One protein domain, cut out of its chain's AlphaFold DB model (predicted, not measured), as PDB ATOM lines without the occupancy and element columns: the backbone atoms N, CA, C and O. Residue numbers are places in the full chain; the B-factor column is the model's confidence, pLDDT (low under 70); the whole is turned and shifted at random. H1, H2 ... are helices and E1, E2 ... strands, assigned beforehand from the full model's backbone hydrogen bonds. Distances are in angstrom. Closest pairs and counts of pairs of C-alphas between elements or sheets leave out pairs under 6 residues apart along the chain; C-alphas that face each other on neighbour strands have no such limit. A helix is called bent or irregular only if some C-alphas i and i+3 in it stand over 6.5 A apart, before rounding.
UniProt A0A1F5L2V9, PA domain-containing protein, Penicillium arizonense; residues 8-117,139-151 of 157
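AT A GLANCE: This is residues 8 to 117 and 139 to 151 of the 157 residues of the protein "PA domain-containing protein" of Penicillium arizonense (UniProt A0A1F5L2V9). One six-stranded sheet is curled like part of a barrel and folded into two leaves, E4 E3 E2 facing E5 E6, with the bent strand E1 as the hinge. H1 packs on the outer face of the first leaf, and H2 lies over the opposite face, across E1, at one end of the fold. The printed part has 123 residues, with elements in the order E1 E2 H1 E3 E4 H2 E5 E6; the sheet is mixed, in the order E4 E3 E2 E1 E5 E6. The class is mixed, helices and strands, with 58 residues, under half, in named elements. The whole is compact and rounded, with a radius of gyration of the C-alphas of 13.4 A and spans of 38 by 32 by 27 A.

IN THESE COORDINATES: E1, residues 8 to 15, begins at C-alpha 8 (-18.413, -26.472, 20.528), measures 19.9 A and bends by 66 degrees at residue 12. E2 is residues 34 to 37, 9.4 A. H1, residues 44 to 53, is 14.1 A long and begins at C-alpha 44 (-20.748, -34.014, 1.809). E3 is residues 58 to 62, 12.8 A, and E4 residues 86 to 89, 10.1 A. H2 is residues 91 to 101, 15.0 A. E5, residues 106 to 113, is 22.0 A long; E6, residues 143 to 150, is 22.7 A long and ends at C-alpha 150 (-11.667, -41.775, 25.613).

HOW THE PARTS SIT: The sheet is strongly twisted, with E4 and E6 as edge strands. E4 and E3 are parallel, with N 87 and O 59 2.9 A apart, within hydrogen-bond range. E3 and E2 are parallel, with N 60 and O 35 at 2.7 A. E1 is staggered: residues 13 to 15 pair with E2, parallel, N 36 and O 14 at 2.8 A, and residues 8 to 12 with E5, antiparallel, N 9 and O 110 at 2.8 A. E5 and E6 are antiparallel at 164 degrees, with N 109 and O 147 at 2.7 A. The leaves E4 E3 E2 and E5 E6 face each other with 30 pairs of C-alphas within 11 A. E2, H1 and E3 form a strand-helix-strand unit, two parallel neighbour strands with a helix between, whose crossover is right-handed. H1 is on the sheet at a height over the sheet of 9.2 A; its closest C-alpha to E3 is that of Ser 48, 5.7 A from that of Ala 59. H2 is on the opposite face, at a height over the sheet of 8.3 A, across the strands at 70 degrees to E1 on the local plane; the closest C-alphas of H2 and E3 are those of Gly 94 and Tyr 62, 5.0 A apart. In H1 and H2 every O i to N i+4 pair is within hydrogen-bond range.

THE WHOLE: The C-alphas of Gly 103 and Glu 117 are the two farthest apart, 40.8 A. Residues 118 to 138 are not printed, and C-alphas 117 and 139 are 8.1 A apart across this cut. The links E1 to E2, 18 residues, and E3 to E4, 23 residues, are long. The mean pLDDT of the printed part is 72.3; 40 residues are under 70, among them 66 to 82, 111 to 117 and 139 to 151.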
ATOM      1  N   ASN A   8     -19.005 -25.333  19.846       69.00
ATOM      2  CA  ASN A   8     -18.413 -26.472  20.528       69.00
ATOM      3  C   ASN A   8     -19.509 -27.509  20.730       69.00
ATOM      4  O   ASN A   8     -20.540 -27.202  21.325       69.00
ATOM      5  N   VAL A   9     -19.286 -28.715  20.230       77.69
ATOM      6  CA  VAL A   9     -20.217 -29.826  20.369       77.69
ATOM      7  C   VAL A   9     -19.476 -30.999  20.983       77.69
ATOM      8  O   VAL A   9     -18.411 -31.381  20.507       77.69
ATOM      9  N   THR A  10     -20.035 -31.556  22.048       78.50
ATOM     10  CA  THR A  10     -19.489 -32.713  22.761       78.50
ATOM     11  C   THR A  10     -20.492 -33.849  22.720       78.50
ATOM     12  O   THR A  10     -21.665 -33.625  23.011       78.50
ATOM     13  N   GLY A  11     -20.038 -35.055  22.405       82.06
ATOM     14  CA  GLY A  11     -20.886 -36.242  22.405       82.06
ATOM     15  C   GLY A  11     -20.095 -37.512  22.125       82.06
ATOM     16  O   GLY A  11     -18.902 -37.462  21.827       82.06
ATOM     17  N   ASP A  12     -20.759 -38.657  22.198       84.69
ATOM     18  CA  ASP A  12     -20.133 -39.929  21.849       84.69
ATOM     19  C   ASP A  12     -19.867 -40.014  20.347       84.69
ATOM     20  O   ASP A  12     -20.613 -39.461  19.544       84.69
ATOM     21  N   LEU A  13     -18.810 -40.708  19.940       83.44
ATOM     22  CA  LEU A  13     -18.571 -41.012  18.537       83.44
ATOM     23  C   LEU A  13     -19.375 -42.248  18.145       83.44
ATOM     24  O   LEU A  13     -19.334 -43.276  18.818       83.44
ATOM     25  N   ALA A  14     -20.053 -42.162  17.009       85.31
ATOM     26  CA  ALA A  14     -20.778 -43.273  16.413       85.31
ATOM     27  C   ALA A  14     -20.275 -43.486  14.986       85.31
ATOM     28  O   ALA A  14     -20.399 -42.600  14.140       85.31
ATOM     29  N   VAL A  15     -19.689 -44.654  14.715       84.62
ATOM     30  CA  VAL A  15     -19.258 -45.016  13.359       84.62
ATOM     31  C   VAL A  15     -20.485 -45.407  12.550       84.62
ATOM     32  O   VAL A  15     -21.198 -46.342  12.905       84.62
ATOM     33  N   ILE A  16     -20.723 -44.683  11.461       85.12
ATOM     34  CA  ILE A  16     -21.831 -44.952  10.554       85.12
ATOM     35  C   ILE A  16     -21.395 -46.032   9.560       85.12
ATOM     36  O   ILE A  16     -20.379 -45.852   8.882       85.12
ATOM     37  N   PRO A  17     -22.131 -47.155   9.461       77.06
ATOM     38  CA  PRO A  17     -21.822 -48.200   8.500       77.06
ATOM     39  C   PRO A  17     -21.982 -47.716   7.049       77.06
ATOM     40  O   PRO A  17     -22.670 -46.737   6.748       77.06
ATOM     41  N   ASN A  18     -21.349 -48.447   6.129       76.75
ATOM     42  CA  ASN A  18     -21.328 -48.158   4.696       76.75
ATOM     43  C   ASN A  18     -20.719 -46.784   4.387       76.75
ATOM     44  O   ASN A  18     -19.508 -46.602   4.471       76.75
ATOM     45  N   LEU A  19     -21.557 -45.836   3.973       78.56
ATOM     46  CA  LEU A  19     -21.160 -44.517   3.498       78.56
ATOM     47  C   LEU A  19     -22.061 -43.410   4.070       78.56
ATOM     48  O   LEU A  19     -21.892 -42.260   3.672       78.56
ATOM     49  N   GLY A  20     -23.019 -43.711   4.956       75.81
ATOM     50  CA  GLY A  20     -23.983 -42.713   5.448       75.81
ATOM     51  C   GLY A  20     -24.736 -42.011   4.312       75.81
ATOM     52  O   GLY A  20     -24.871 -40.789   4.313       75.81
ATOM     53  N   CYS A  21     -25.113 -42.774   3.286       78.62
ATOM     54  CA  CYS A  21     -25.724 -42.270   2.057       78.62
ATOM     55  C   CYS A  21     -27.252 -42.328   2.110       78.62
ATOM     56  O   CYS A  21     -27.921 -41.569   1.413       78.62
ATOM     57  N   GLY A  22     -27.806 -43.226   2.922       78.06
ATOM     58  CA  GLY A  22     -29.230 -43.295   3.203       78.06
ATOM     59  C   GLY A  22     -29.503 -43.102   4.687       78.06
ATOM     60  O   GLY A  22     -28.666 -43.410   5.527       78.06
ATOM     61  N   HIS A  23     -30.713 -42.653   5.023       74.00
ATOM     62  CA  HIS A  23     -31.161 -42.576   6.418       74.00
ATOM     63  C   HIS A  23     -31.099 -43.943   7.125       74.00
ATOM     64  O   HIS A  23     -30.829 -44.010   8.315       74.00
ATOM     65  N   VAL A  24     -31.257 -45.037   6.372       77.62
ATOM     66  CA  VAL A  24     -31.127 -46.417   6.869       77.62
ATOM     67  C   VAL A  24     -29.729 -46.761   7.389       77.62
ATOM     68  O   VAL A  24     -29.600 -47.680   8.190       77.62
ATOM     69  N   ASP A  25     -28.693 -46.036   6.951       80.56
ATOM     70  CA  ASP A  25     -27.327 -46.222   7.447       80.56
ATOM     71  C   ASP A  25     -27.142 -45.590   8.836       80.56
ATOM     72  O   ASP A  25     -26.210 -45.946   9.551       80.56
ATOM     73  N   PHE A  26     -28.015 -44.656   9.229       79.31
ATOM     74  CA  PHE A  26     -27.941 -43.957  10.507       79.31
ATOM     75  C   PHE A  26     -28.860 -44.636  11.533       79.31
ATOM     76  O   PHE A  26     -30.079 -44.466  11.478       79.31
ATOM     77  N   PRO A  27     -28.313 -45.399  12.495       77.69
ATOM     78  CA  PRO A  27     -29.124 -45.957  13.568       77.69
ATOM     79  C   PRO A  27     -29.673 -44.836  14.466       77.69
ATOM     80  O   PRO A  27     -29.025 -43.808  14.662       77.69
ATOM     81  N   ALA A  28     -30.841 -45.057  15.078       71.44
ATOM     82  CA  ALA A  28     -31.494 -44.077  15.959       71.44
ATOM     83  C   ALA A  28     -30.626 -43.643  17.164       71.44
ATOM     84  O   ALA A  28     -30.796 -42.549  17.706       71.44
ATOM     85  N   ASP A  29     -29.656 -44.477  17.545       76.44
ATOM     86  CA  ASP A  29     -28.684 -44.217  18.610       76.44
ATOM     87  C   ASP A  29     -27.615 -43.166  18.234       76.44
ATOM     88  O   ASP A  29     -26.763 -42.832  19.049       76.44
ATOM     89  N   VAL A  30     -27.642 -42.592  17.023       82.00
ATOM     90  CA  VAL A  30     -26.747 -41.480  16.643       82.00
ATOM     91  C   VAL A  30     -27.198 -40.118  17.204       82.00
ATOM     92  O   VAL A  30     -26.490 -39.118  17.075       82.00
ATOM     93  N   THR A  31     -28.374 -40.064  17.831       84.31
ATOM     94  CA  THR A  31     -28.956 -38.833  18.381       84.31
ATOM     95  C   THR A  31     -28.019 -38.193  19.413       84.31
ATOM     96  O   THR A  31     -27.659 -38.818  20.405       84.31
ATOM     97  N   GLY A  32     -27.607 -36.941  19.190       81.56
ATOM     98  CA  GLY A  32     -26.673 -36.217  20.061       81.56
ATOM     99  C   GLY A  32     -25.204 -36.651  19.943       81.56
ATOM    100  O   GLY A  32     -24.346 -36.088  20.622       81.56
ATOM    101  N   LYS A  33     -24.896 -37.619  19.073       87.50
ATOM    102  CA  LYS A  33     -23.552 -38.176  18.871       87.50
ATOM    103  C   LYS A  33     -22.834 -37.523  17.689       87.50
ATOM    104  O   LYS A  33     -23.439 -36.849  16.849       87.50
ATOM    105  N   LEU A  34     -21.520 -37.715  17.622       86.31
ATOM    106  CA  LEU A  34     -20.676 -37.338  16.496       86.31
ATOM    107  C   LEU A  34     -20.649 -38.508  15.509       86.31
ATOM    108  O   LEU A  34     -19.997 -39.527  15.744       86.31
ATOM    109  N   ALA A  35     -21.361 -38.354  14.398       87.00
ATOM    110  CA  ALA A  35     -21.451 -39.362  13.351       87.00
ATOM    111  C   ALA A  35     -20.151 -39.392  12.537       87.00
ATOM    112  O   ALA A  35     -19.844 -38.436  11.828       87.00
ATOM    113  N   VAL A  36     -19.388 -40.479  12.625       86.12
ATOM    114  CA  VAL A  36     -18.162 -40.702  11.850       86.12
ATOM    115  C   VAL A  36     -18.517 -41.453  10.573       86.12
ATOM    116  O   VAL A  36     -18.935 -42.605  10.616       86.12
ATOM    117  N   ILE A  37     -18.355 -40.789   9.434       86.31
ATOM    118  CA  ILE A  37     -18.804 -41.238   8.119       86.31
ATOM    119  C   ILE A  37     -17.594 -41.304   7.184       86.31
ATOM    120  O   ILE A  37     -16.788 -40.376   7.114       86.31
ATOM    121  N   SER A  38     -17.469 -42.380   6.417       83.06
ATOM    122  CA  SER A  38     -16.422 -42.498   5.399       83.06
ATOM    123  C   SER A  38     -16.748 -41.644   4.160       83.06
ATOM    124  O   SER A  38     -17.928 -41.378   3.869       83.06
ATOM    125  N   PRO A  39     -15.752 -41.219   3.361       78.56
ATOM    126  CA  PRO A  39     -16.019 -40.588   2.078       78.56
ATOM    127  C   PRO A  39     -16.625 -41.649   1.164       78.56
ATOM    128  O   PRO A  39     -16.259 -42.821   1.217       78.56
ATOM    129  N   GLY A  40     -17.574 -41.244   0.331       73.19
ATOM    130  CA  GLY A  40     -18.294 -42.177  -0.521       73.19
ATOM    131  C   GLY A  40     -18.729 -41.538  -1.821       73.19
ATOM    132  O   GLY A  40     -18.215 -40.499  -2.221       73.19
ATOM    133  N   THR A  41     -19.717 -42.164  -2.443       72.50
ATOM    134  CA  THR A  41     -20.340 -41.709  -3.688       72.50
ATOM    135  C   THR A  41     -21.290 -40.523  -3.492       72.50
ATOM    136  O   THR A  41     -21.578 -39.817  -4.453       72.50
ATOM    137  N   CYS A  42     -21.762 -40.286  -2.264       78.81
ATOM    138  CA  CYS A  42     -22.688 -39.200  -1.934       78.81
ATOM    139  C   CYS A  42     -21.967 -37.904  -1.566       78.81
ATOM    140  O   CYS A  42     -20.842 -37.922  -1.057       78.81
ATOM    141  N   THR A  43     -22.646 -36.775  -1.775       80.31
ATOM    142  CA  THR A  43     -22.083 -35.456  -1.483       80.31
ATOM    143  C   THR A  43     -21.908 -35.240   0.023       80.31
ATOM    144  O   THR A  43     -22.627 -35.807   0.851       80.31
ATOM    145  N   PHE A  44     -20.942 -34.400   0.406       80.06
ATOM    146  CA  PHE A  44     -20.748 -34.014   1.809       80.06
ATOM    147  C   PHE A  44     -21.977 -33.283   2.376       80.06
ATOM    148  O   PHE A  44     -22.267 -33.403   3.565       80.06
ATOM    149  N   SER A  45     -22.707 -32.568   1.517       79.19
ATOM    150  CA  SER A  45     -23.968 -31.887   1.818       79.19
ATOM    151  C   SER A  45     -25.032 -32.877   2.271       79.19
ATOM    152  O   SER A  45     -25.628 -32.687   3.324       79.19
ATOM    153  N   ASP A  46     -25.237 -33.955   1.512       83.31
ATOM    154  CA  ASP A  46     -26.261 -34.954   1.826       83.31
ATOM    155  C   ASP A  46     -25.923 -35.692   3.116       83.31
ATOM    156  O   ASP A  46     -26.781 -35.843   3.975       83.31
ATOM    157  N   LYS A  47     -24.651 -36.063   3.310       83.81
ATOM    158  CA  LYS A  47     -24.176 -36.691   4.553       83.81
ATOM    159  C   LYS A  47     -24.430 -35.803   5.770       83.81
ATOM    160  O   LYS A  47     -24.905 -36.286   6.792       83.81
ATOM    161  N   SER A  48     -24.122 -34.508   5.659       83.44
ATOM    162  CA  SER A  48     -24.373 -33.533   6.723       83.44
ATOM    163  C   SER A  48     -25.866 -33.421   7.027       83.44
ATOM    164  O   SER A  48     -26.278 -33.503   8.182       83.44
ATOM    165  N   THR A  49     -26.701 -33.298   5.996       84.38
ATOM    166  CA  THR A  49     -28.141 -33.169   6.202       84.38
ATOM    167  C   THR A  49     -28.776 -34.454   6.727       84.38
ATOM    168  O   THR A  49     -29.629 -34.383   7.602       84.38
ATOM    169  N   LEU A  50     -28.337 -35.630   6.273       85.12
ATOM    170  CA  LEU A  50     -28.796 -36.927   6.783       85.12
ATOM    171  C   LEU A  50     -28.370 -37.156   8.234       85.12
ATOM    172  O   LEU A  50     -29.160 -37.666   9.029       85.12
ATOM    173  N   ALA A  51     -27.155 -36.742   8.599       83.50
ATOM    174  CA  ALA A  51     -26.704 -36.750   9.984       83.50
ATOM    175  C   ALA A  51     -27.609 -35.855  10.847       83.50
ATOM    176  O   ALA A  51     -28.102 -36.302  11.880       83.50
ATOM    177  N   GLY A  52     -27.924 -34.642  10.379       81.88
ATOM    178  CA  GLY A  52     -28.881 -33.749  11.041       81.88
ATOM    179  C   GLY A  52     -30.299 -34.307  11.126       81.88
ATOM    180  O   GLY A  52     -30.921 -34.234  12.181       81.88
ATOM    181  N   ALA A  53     -30.790 -34.937  10.060       83.19
ATOM    182  CA  ALA A  53     -32.092 -35.603  10.036       83.19
ATOM    183  C   ALA A  53     -32.161 -36.776  11.026       83.19
ATOM    184  O   ALA A  53     -33.226 -37.088  11.552       83.19
ATOM    185  N   SER A  54     -31.017 -37.394  11.317       83.19
ATOM    186  CA  SER A  54     -30.870 -38.454  12.320       83.19
ATOM    187  C   SER A  54     -30.563 -37.902  13.721       83.19
ATOM    188  O   SER A  54     -30.200 -38.658  14.616       83.19
ATOM    189  N   ASN A  55     -30.704 -36.585  13.922       82.81
ATOM    190  CA  ASN A  55     -30.393 -35.851  15.151       82.81
ATOM    191  C   ASN A  55     -28.943 -36.002  15.640       82.81
ATOM    192  O   ASN A  55     -28.670 -35.831  16.829       82.81
ATOM    193  N   ALA A  56     -27.996 -36.299  14.749       84.31
ATOM    194  CA  ALA A  56     -26.582 -36.259  15.094       84.31
ATOM    195  C   ALA A  56     -26.164 -34.820  15.413       84.31
ATOM    196  O   ALA A  56     -26.584 -33.867  14.753       84.31
ATOM    197  N   ALA A  57     -25.297 -34.658  16.406       83.56
ATOM    198  CA  ALA A  57     -24.831 -33.338  16.811       83.56
ATOM    199  C   ALA A  57     -23.736 -32.799  15.868       83.56
ATOM    200  O   ALA A  57     -23.565 -31.588  15.741       83.56
ATOM    201  N   VAL A  58     -22.995 -33.696  15.202       81.88
ATOM    202  CA  VAL A  58     -21.885 -33.396  14.281       81.88
ATOM    203  C   VAL A  58     -21.765 -34.495  13.226       81.88
ATOM    204  O   VAL A  58     -21.936 -35.671  13.544       81.88
ATOM    205  N   ALA A  59     -21.358 -34.132  12.009       84.94
ATOM    206  CA  ALA A  59     -20.880 -35.067  10.991       84.94
ATOM    207  C   ALA A  59     -19.346 -34.985  10.835       84.94
ATOM    208  O   ALA A  59     -18.790 -33.985  10.378       84.94
ATOM    209  N   ILE A  60     -18.636 -36.046  11.204       85.19
ATOM    210  CA  ILE A  60     -17.195 -36.206  10.987       85.19
ATOM    211  C   ILE A  60     -17.002 -37.057   9.743       85.19
ATOM    212  O   ILE A  60     -17.450 -38.194   9.688       85.19
ATOM    213  N   ILE A  61     -16.291 -36.532   8.758       84.69
ATOM    214  CA  ILE A  61     -15.996 -37.229   7.516       84.69
ATOM    215  C   ILE A  61     -14.497 -37.481   7.472       84.69
ATOM    216  O   ILE A  61     -13.707 -36.542   7.393       84.69
ATOM    217  N   TYR A  62     -14.083 -38.737   7.587       83.25
ATOM    218  CA  TYR A  62     -12.663 -39.090   7.565       83.25
ATOM    219  C   TYR A  62     -12.243 -39.519   6.171       83.25
ATOM    220  O   TYR A  62     -13.043 -40.112   5.471       83.25
ATOM    221  N   ASN A  63     -11.022 -39.207   5.741       82.31
ATOM    222  CA  ASN A  63     -10.551 -39.593   4.409       82.31
ATOM    223  C   ASN A  63     -10.283 -41.108   4.303       82.31
ATOM    224  O   ASN A  63      -9.840 -41.714   5.272       82.31
ATOM    225  N   ASN A  64     -10.479 -41.707   3.125       76.62
ATOM    226  CA  ASN A  64     -10.091 -43.098   2.837       76.62
ATOM    227  C   ASN A  64      -8.770 -43.198   2.050       76.62
ATOM    228  O   ASN A  64      -8.178 -44.274   1.964       76.62
ATOM    229  N   VAL A  65      -8.291 -42.075   1.511       72.88
ATOM    230  CA  VAL A  65      -6.990 -41.933   0.852       72.88
ATOM    231  C   VAL A  65      -6.048 -41.079   1.695       72.88
ATOM    232  O   VAL A  65      -6.474 -40.231   2.483       72.88
ATOM    233  N   ASP A  66      -4.749 -41.314   1.535       66.75
ATOM    234  CA  ASP A  66      -3.715 -40.529   2.201       66.75
ATOM    235  C   ASP A  66      -3.691 -39.097   1.645       66.75
ATOM    236  O   ASP A  66      -3.522 -38.871   0.448       66.75
ATOM    237  N   GLY A  67      -3.916 -38.121   2.528       61.50
ATOM    238  CA  GLY A  67      -4.002 -36.701   2.187       61.50
ATOM    239  C   GLY A  67      -5.081 -35.952   2.974       61.50
ATOM    240  O   GLY A  67      -5.977 -36.550   3.582       61.50
ATOM    241  N   ASN A  68      -4.997 -34.620   2.976       56.62
ATOM    242  CA  ASN A  68      -6.025 -33.770   3.573       56.62
ATOM    243  C   ASN A  68      -7.342 -33.898   2.799       56.62
ATOM    244  O   ASN A  68      -7.383 -33.707   1.585       56.62
ATOM    245  N   LEU A  69      -8.432 -34.167   3.523       65.88
ATOM    246  CA  LEU A  69      -9.774 -34.136   2.955       65.88
ATOM    247  C   LEU A  69     -10.214 -32.677   2.763       65.88
ATOM    248  O   LEU A  69     -10.758 -32.053   3.673       65.88
ATOM    249  N   SER A  70      -9.985 -32.138   1.569       60.22
ATOM    250  CA  SER A  70     -10.510 -30.830   1.154       60.22
ATOM    251  C   SER A  70     -11.870 -30.999   0.475       60.22
ATOM    252  O   SER A  70     -11.997 -30.866  -0.738       60.22
ATOM    253  N   GLY A  71     -12.887 -31.336   1.269       61.09
ATOM    254  CA  GLY A  71     -14.285 -31.373   0.836       61.09
ATOM    255  C   GLY A  71     -15.007 -30.055   1.127       61.09
ATOM    256  O   GLY A  71     -14.775 -29.425   2.163       61.09
ATOM    257  N   THR A  72     -15.900 -29.635   0.233       62.34
ATOM    258  CA  THR A  72     -16.846 -28.541   0.494       62.34
ATOM    259  C   THR A  72     -18.252 -29.110   0.656       62.34
ATOM    260  O   THR A  72     -18.596 -30.117   0.045       62.34
ATOM    261  N   LEU A  73     -19.096 -28.434   1.439       63.56
ATOM    262  CA  LEU A  73     -20.532 -28.733   1.497       63.56
ATOM    263  C   LEU A  73     -21.266 -28.320   0.205       63.56
ATOM    264  O   LEU A  73     -22.489 -28.363   0.176       63.56
ATOM    265  N   GLY A  74     -20.556 -27.891  -0.847       62.62
ATOM    266  CA  GLY A  74     -21.110 -27.427  -2.123       62.62
ATOM    267  C   GLY A  74     -21.876 -26.101  -2.033       62.62
ATOM    268  O   GLY A  74     -21.530 -25.141  -2.714       62.62
ATOM    269  N   SER A  75     -22.879 -26.034  -1.161       59.53
ATOM    270  CA  SER A  75     -23.820 -24.934  -0.967       59.53
ATOM    271  C   SER A  75     -24.033 -24.661   0.529       59.53
ATOM    272  O   SER A  75     -23.973 -25.601   1.322       59.53
ATOM    273  N   PRO A  76     -24.336 -23.412   0.934       54.97
ATOM    274  CA  PRO A  76     -24.711 -23.059   2.305       54.97
ATOM    275  C   PRO A  76     -26.057 -23.603   2.781       54.97
ATOM    276  O   PRO A  76     -26.318 -23.586   3.979       54.97
ATOM    277  N   THR A  77     -26.889 -24.131   1.880       56.16
ATOM    278  CA  THR A  77     -28.127 -24.843   2.234       56.16
ATOM    279  C   THR A  77     -28.301 -26.088   1.367       56.16
ATOM    280  O   THR A  77     -27.854 -26.101   0.216       56.16
ATOM    281  N   ASN A  78     -28.929 -27.131   1.918       67.94
ATOM    282  CA  ASN A  78     -29.384 -28.303   1.170       67.94
ATOM    283  C   ASN A  78     -30.912 -28.285   1.130       67.94
ATOM    284  O   ASN A  78     -31.561 -27.919   2.109       67.94
ATOM    285  N   SER A  79     -31.487 -28.731   0.017       62.22
ATOM    286  CA  SER A  79     -32.926 -28.964  -0.128       62.22
ATOM    287  C   SER A  79     -33.474 -29.956   0.904       62.22
ATOM    288  O   SER A  79     -34.666 -29.942   1.186       62.22
ATOM    289  N   LEU A  80     -32.608 -30.797   1.474       62.53
ATOM    290  CA  LEU A  80     -32.953 -31.791   2.487       62.53
ATOM    291  C   LEU A  80     -33.105 -31.213   3.912       62.53
ATOM    292  O   LEU A  80     -33.643 -31.904   4.772       62.53
ATOM    293  N   GLY A  81     -32.644 -29.982   4.187       67.38
ATOM    294  CA  GLY A  81     -32.730 -29.373   5.522       67.38
ATOM    295  C   GLY A  81     -31.453 -28.678   6.018       67.38
ATOM    296  O   GLY A  81     -30.489 -28.512   5.262       67.38
ATOM    297  N   PRO A  82     -31.446 -28.234   7.292       69.38
ATOM    298  CA  PRO A  82     -30.309 -27.543   7.890       69.38
ATOM    299  C   PRO A  82     -29.101 -28.473   8.036       69.38
ATOM    300  O   PRO A  82     -29.232 -29.662   8.324       69.38
ATOM    301  N   TYR A  83     -27.907 -27.913   7.854       75.56
ATOM    302  CA  TYR A  83     -26.660 -28.640   8.057       75.56
ATOM    303  C   TYR A  83     -26.276 -28.717   9.525       75.56
ATOM    304  O   TYR A  83     -26.465 -27.763  10.281       75.56
ATOM    305  N   VAL A  84     -25.633 -29.820   9.892       80.44
ATOM    306  CA  VAL A  84     -24.935 -29.953  11.173       80.44
ATOM    307  C   VAL A  84     -23.467 -29.552  11.023       80.44
ATOM    308  O   VAL A  84     -22.931 -29.558   9.904       80.44
ATOM    309  N   PRO A  85     -22.775 -29.211  12.124       78.25
ATOM    310  CA  PRO A  85     -21.336 -28.987  12.098       78.25
ATOM    311  C   PRO A  85     -20.645 -30.166  11.410       78.25
ATOM    312  O   PRO A  85     -20.798 -31.312  11.826       78.25
ATOM    313  N   THR A  86     -19.937 -29.892  10.311       77.69
ATOM    314  CA  THR A  86     -19.332 -30.940   9.477       77.69
ATOM    315  C   THR A  86     -17.839 -30.720   9.323       77.69
ATOM    316  O   THR A  86     -17.379 -29.636   8.925       77.69
ATOM    317  N   VAL A  87     -17.061 -31.758   9.622       77.81
ATOM    318  CA  VAL A  87     -15.598 -31.682   9.635       77.81
ATOM    319  C   VAL A  87     -14.961 -32.788   8.835       77.81
ATOM    320  O   VAL A  87     -15.390 -33.929   8.888       77.81
ATOM    321  N   GLY A  88     -13.938 -32.419   8.069       78.00
ATOM    322  CA  GLY A  88     -13.105 -33.362   7.345       78.00
ATOM    323  C   GLY A  88     -11.852 -33.654   8.157       78.00
ATOM    324  O   GLY A  88     -11.155 -32.706   8.522       78.00
ATOM    325  N   ILE A  89     -11.559 -34.922   8.427       78.06
ATOM    326  CA  ILE A  89     -10.298 -35.351   9.048       78.06
ATOM    327  C   ILE A  89      -9.494 -36.231   8.086       78.06
ATOM    328  O   ILE A  89     -10.033 -36.805   7.138       78.06
ATOM    329  N   SER A  90      -8.181 -36.314   8.299       80.81
ATOM    330  CA  SER A  90      -7.310 -37.187   7.508       80.81
ATOM    331  C   SER A  90      -7.592 -38.662   7.796       80.81
ATOM    332  O   SER A  90      -8.146 -39.007   8.842       80.81
ATOM    333  N   LYS A  91      -7.159 -39.535   6.881       78.94
ATOM    334  CA  LYS A  91      -7.249 -40.990   7.048       78.94
ATOM    335  C   LYS A  91      -6.614 -41.452   8.357       78.94
ATOM    336  O   LYS A  91      -7.278 -42.099   9.149       78.94
ATOM    337  N   ALA A  92      -5.384 -41.018   8.642       76.69
ATOM    338  CA  ALA A  92      -4.678 -41.384   9.871       76.69
ATOM    339  C   ALA A  92      -5.450 -41.007  11.150       76.69
ATOM    340  O   ALA A  92      -5.480 -41.779  12.104       76.69
ATOM    341  N   ALA A  93      -6.098 -39.835  11.170       78.50
ATOM    342  CA  ALA A  93      -6.932 -39.431  12.297       78.50
ATOM    343  C   ALA A  93      -8.215 -40.274  12.384       78.50
ATOM    344  O   ALA A  93      -8.579 -40.701  13.474       78.50
ATOM    345  N   GLY A  94      -8.874 -40.547  11.252       78.19
ATOM    346  CA  GLY A  94     -10.057 -41.409  11.189       78.19
ATOM    347  C   GLY A  94      -9.780 -42.839  11.635       78.19
ATOM    348  O   GLY A  94     -10.472 -43.347  12.509       78.19
ATOM    349  N   ASP A  95      -8.724 -43.454  11.108       79.25
ATOM    350  CA  ASP A  95      -8.306 -44.810  11.461       79.25
ATOM    351  C   ASP A  95      -7.947 -44.900  12.947       79.25
ATOM    352  O   ASP A  95      -8.354 -45.842  13.622       79.25
ATOM    353  N   ALA A  96      -7.263 -43.890  13.497       80.31
ATOM    354  CA  ALA A  96      -6.980 -43.829  14.929       80.31
ATOM    355  C   ALA A  96      -8.260 -43.732  15.777       80.31
ATOM    356  O   ALA A  96      -8.319 -44.320  16.854       80.31
ATOM    357  N   LEU A  97      -9.288 -43.013  15.312       77.88
ATOM    358  CA  LEU A  97     -10.585 -42.967  15.990       77.88
ATOM    359  C   LEU A  97     -11.281 -44.319  15.931       77.88
ATOM    360  O   LEU A  97     -11.644 -44.849  16.976       77.88
ATOM    361  N   VAL A  98     -11.431 -44.885  14.733       79.06
ATOM    362  CA  VAL A  98     -12.107 -46.171  14.513       79.06
ATOM    363  C   VAL A  98     -11.417 -47.288  15.300       79.06
ATOM    364  O   VAL A  98     -12.090 -48.084  15.948       79.06
ATOM    365  N   ALA A  99     -10.081 -47.304  15.324       79.38
ATOM    366  CA  ALA A  99      -9.305 -48.263  16.102       79.38
ATOM    367  C   ALA A  99      -9.564 -48.143  17.608       79.38
ATOM    368  O   ALA A  99      -9.681 -49.157  18.292       79.38
ATOM    369  N   LYS A 100      -9.687 -46.921  18.138       75.88
ATOM    370  CA  LYS A 100     -10.028 -46.732  19.552       75.88
ATOM    371  C   LYS A 100     -11.498 -47.099  19.834       75.88
ATOM    372  O   LYS A 100     -11.781 -47.698  20.866       75.88
ATOM    373  N   LEU A 101     -12.418 -46.775  18.920       74.62
ATOM    374  CA  LEU A 101     -13.850 -47.108  19.006       74.62
ATOM    375  C   LEU A 101     -14.105 -48.620  19.015       74.62
ATOM    376  O   LEU A 101     -15.088 -49.074  19.589       74.62
ATOM    377  N   ALA A 102     -13.206 -49.408  18.420       70.81
ATOM    378  CA  ALA A 102     -13.268 -50.867  18.469       70.81
ATOM    379  C   ALA A 102     -13.030 -51.446  19.881       70.81
ATOM    380  O   ALA A 102     -13.349 -52.610  20.112       70.81
ATOM    381  N   GLY A 103     -12.468 -50.661  20.812       63.75
ATOM    382  CA  GLY A 103     -12.158 -51.095  22.180       63.75
ATOM    383  C   GLY A 103     -13.057 -50.513  23.277       63.75
ATOM    384  O   GLY A 103     -13.163 -51.128  24.335       63.75
ATOM    385  N   ALA A 104     -13.687 -49.351  23.059       69.69
ATOM    386  CA  ALA A 104     -14.560 -48.682  24.030       69.69
ATOM    387  C   ALA A 104     -15.390 -47.553  23.384       69.69
ATOM    388  O   ALA A 104     -15.074 -47.080  22.290       69.69
ATOM    389  N   SER A 105     -16.409 -47.065  24.098       74.12
ATOM    390  CA  SER A 105     -17.112 -45.825  23.745       74.12
ATOM    391  C   SER A 105     -16.199 -44.613  23.951       74.12
ATOM    392  O   SER A 105     -15.575 -44.457  24.998       74.12
ATOM    393  N   ILE A 106     -16.123 -43.731  22.957       78.75
ATOM    394  CA  ILE A 106     -15.270 -42.535  22.990       78.75
ATOM    395  C   ILE A 106     -16.153 -41.316  22.856       78.75
ATOM    396  O   ILE A 106     -16.988 -41.285  21.958       78.75
ATOM    397  N   THR A 107     -15.910 -40.294  23.671       77.69
ATOM    398  CA  THR A 107     -16.535 -38.985  23.489       77.69
ATOM    399  C   THR A 107     -15.580 -38.027  22.779       77.69
ATOM    400  O   THR A 107     -14.389 -37.913  23.069       77.69
ATOM    401  N   GLY A 108     -16.115 -37.321  21.795       74.19
ATOM    402  CA  GLY A 108     -15.424 -36.297  21.036       74.19
ATOM    403  C   GLY A 108     -15.967 -34.935  21.400       74.19
ATOM    404  O   GLY A 108     -17.175 -34.718  21.403       74.19
ATOM    405  N   ALA A 109     -15.065 -34.002  21.655       71.25
ATOM    406  CA  ALA A 109     -15.340 -32.583  21.652       71.25
ATOM    407  C   ALA A 109     -14.893 -32.011  20.306       71.25
ATOM    408  O   ALA A 109     -13.700 -31.934  20.001       71.25
ATOM    409  N   LEU A 110     -15.850 -31.604  19.481       71.88
ATOM    410  CA  LEU A 110     -15.567 -30.846  18.281       71.88
ATOM    411  C   LEU A 110     -15.740 -29.353  18.544       71.88
ATOM    412  O   LEU A 110     -16.832 -28.888  18.855       71.88
ATOM    413  N   SER A 111     -14.677 -28.596  18.301       64.81
ATOM    414  CA  SER A 111     -14.693 -27.138  18.279       64.81
ATOM    415  C   SER A 111     -14.570 -26.653  16.837       64.81
ATOM    416  O   SER A 111     -13.495 -26.708  16.227       64.81
ATOM    417  N   VAL A 112     -15.675 -26.161  16.274       65.25
ATOM    418  CA  VAL A 112     -15.677 -25.497  14.965       65.25
ATOM    419  C   VAL A 112     -15.524 -24.001  15.185       65.25
ATOM    420  O   VAL A 112     -16.480 -23.332  15.578       65.25
ATOM    421  N   ASN A 113     -14.327 -23.472  14.915       58.81
ATOM    422  CA  ASN A 113     -14.069 -22.039  14.980       58.81
ATOM    423  C   ASN A 113     -13.973 -21.448  13.566       58.81
ATOM    424  O   ASN A 113     -12.987 -21.615  12.842       58.81
ATOM    425  N   THR A 114     -15.013 -20.729  13.156       50.84
ATOM    426  CA  THR A 114     -14.970 -19.914  11.944       50.84
ATOM    427  C   THR A 114     -14.353 -18.562  12.286       50.84
ATOM    428  O   THR A 114     -15.066 -17.594  12.543       50.84
ATOM    429  N   GLN A 115     -13.020 -18.491  12.281       44.28
ATOM    430  CA  GLN A 115     -12.293 -17.217  12.318       44.28
ATOM    431  C   GLN A 115     -12.535 -16.483  10.992       44.28
ATOM    432  O   GLN A 115     -11.776 -16.612  10.032       44.28
ATOM    433  N   SER A 116     -13.650 -15.760  10.918       41.47
ATOM    434  CA  SER A 116     -13.965 -14.860   9.811       41.47
ATOM    435  C   SER A 116     -13.256 -13.541  10.079       41.47
ATOM    436  O   SER A 116     -13.856 -12.593  10.577       41.47
ATOM    437  N   GLU A 117     -11.953 -13.488   9.828       40.59
ATOM    438  CA  GLU A 117     -11.245 -12.219   9.917       40.59
ATOM    439  C   GLU A 117     -11.491 -11.435   8.624       40.59
ATOM    440  O   GLU A 117     -11.057 -11.839   7.541       40.59
ATOM    441  N   THR A 139     -10.931 -15.884   1.893       37.47
ATOM    442  CA  THR A 139     -11.285 -16.661   3.089       37.47
ATOM    443  C   THR A 139     -10.040 -17.403   3.574       37.47
ATOM    444  O   THR A 139      -9.655 -18.417   2.991       37.47
ATOM    445  N   LYS A 140      -9.379 -16.899   4.622       37.88
ATOM    446  CA  LYS A 140      -8.377 -17.678   5.360       37.88
ATOM    447  C   LYS A 140      -9.125 -18.796   6.096       37.88
ATOM    448  O   LYS A 140     -10.187 -18.557   6.661       37.88
ATOM    449  N   GLY A 141      -8.632 -20.026   5.966       39.44
ATOM    450  CA  GLY A 141      -9.379 -21.249   6.263       39.44
ATOM    451  C   GLY A 141     -10.007 -21.304   7.658       39.44
ATOM    452  O   GLY A 141      -9.402 -20.907   8.650       39.44
ATOM    453  N   SER A 142     -11.218 -21.861   7.719       44.25
ATOM    454  CA  SER A 142     -11.887 -22.262   8.958       44.25
ATOM    455  C   SER A 142     -10.995 -23.221   9.754       44.25
ATOM    456  O   SER A 142     -10.653 -24.290   9.240       44.25
ATOM    457  N   GLY A 143     -10.639 -22.867  10.989       47.03
ATOM    458  CA  GLY A 143      -9.919 -23.753  11.901       47.03
ATOM    459  C   GLY A 143     -10.898 -24.715  12.566       47.03
ATOM    460  O   GLY A 143     -11.803 -24.288  13.279       47.03
ATOM    461  N   GLN A 144     -10.746 -26.013  12.323       56.25
ATOM    462  CA  GLN A 144     -11.575 -27.036  12.963       56.25
ATOM    463  C   GLN A 144     -10.690 -27.891  13.857       56.25
ATOM    464  O   GLN A 144      -9.742 -28.505  13.370       56.25
ATOM    465  N   GLY A 145     -10.976 -27.885  15.157       54.41
ATOM    466  CA  GLY A 145     -10.266 -28.682  16.148       54.41
ATOM    467  C   GLY A 145     -11.167 -29.804  16.634       54.41
ATOM    468  O   GLY A 145     -12.206 -29.536  17.227       54.41
ATOM    469  N   LEU A 146     -10.774 -31.052  16.384       58.47
ATOM    470  CA  LEU A 146     -11.402 -32.217  16.997       58.47
ATOM    471  C   LEU A 146     -10.513 -32.677  18.155       58.47
ATOM    472  O   LEU A 146      -9.383 -33.107  17.931       58.47
ATOM    473  N   ASN A 147     -11.018 -32.571  19.381       60.47
ATOM    474  CA  ASN A 147     -10.404 -33.157  20.562       60.47
ATOM    475  C   ASN A 147     -11.185 -34.422  20.919       60.47
ATOM    476  O   ASN A 147     -12.394 -34.372  21.118       60.47
ATOM    477  N   VAL A 148     -10.517 -35.567  20.958       55.56
ATOM    478  CA  VAL A 148     -11.150 -36.838  21.315       55.56
ATOM    479  C   VAL A 148     -10.602 -37.330  22.638       55.56
ATOM    480  O   VAL A 148      -9.394 -37.517  22.793       55.56
ATOM    481  N   GLN A 149     -11.504 -37.550  23.584       56.06
ATOM    482  CA  GLN A 149     -11.192 -38.113  24.884       56.06
ATOM    483  C   GLN A 149     -11.899 -39.455  24.996       56.06
ATOM    484  O   GLN A 149     -13.111 -39.582  24.843       56.06
ATOM    485  N   GLN A 150     -11.108 -40.493  25.229       48.34
ATOM    486  CA  GLN A 150     -11.667 -41.775  25.613       48.34
ATOM    487  C   GLN A 150     -12.373 -41.563  26.953       48.34
ATOM    488  O   GLN A 150     -11.741 -41.129  27.914       48.34
ATOM    489  N   LEU A 151     -13.683 -41.807  26.993       45.50
ATOM    490  CA  LEU A 151     -14.359 -42.004  28.263       45.50
ATOM    491  C   LEU A 151     -13.882 -43.364  28.747       45.50
ATOM    492  O   LEU A 151     -14.125 -44.376  28.086       45.50
TER     493      LEU A 151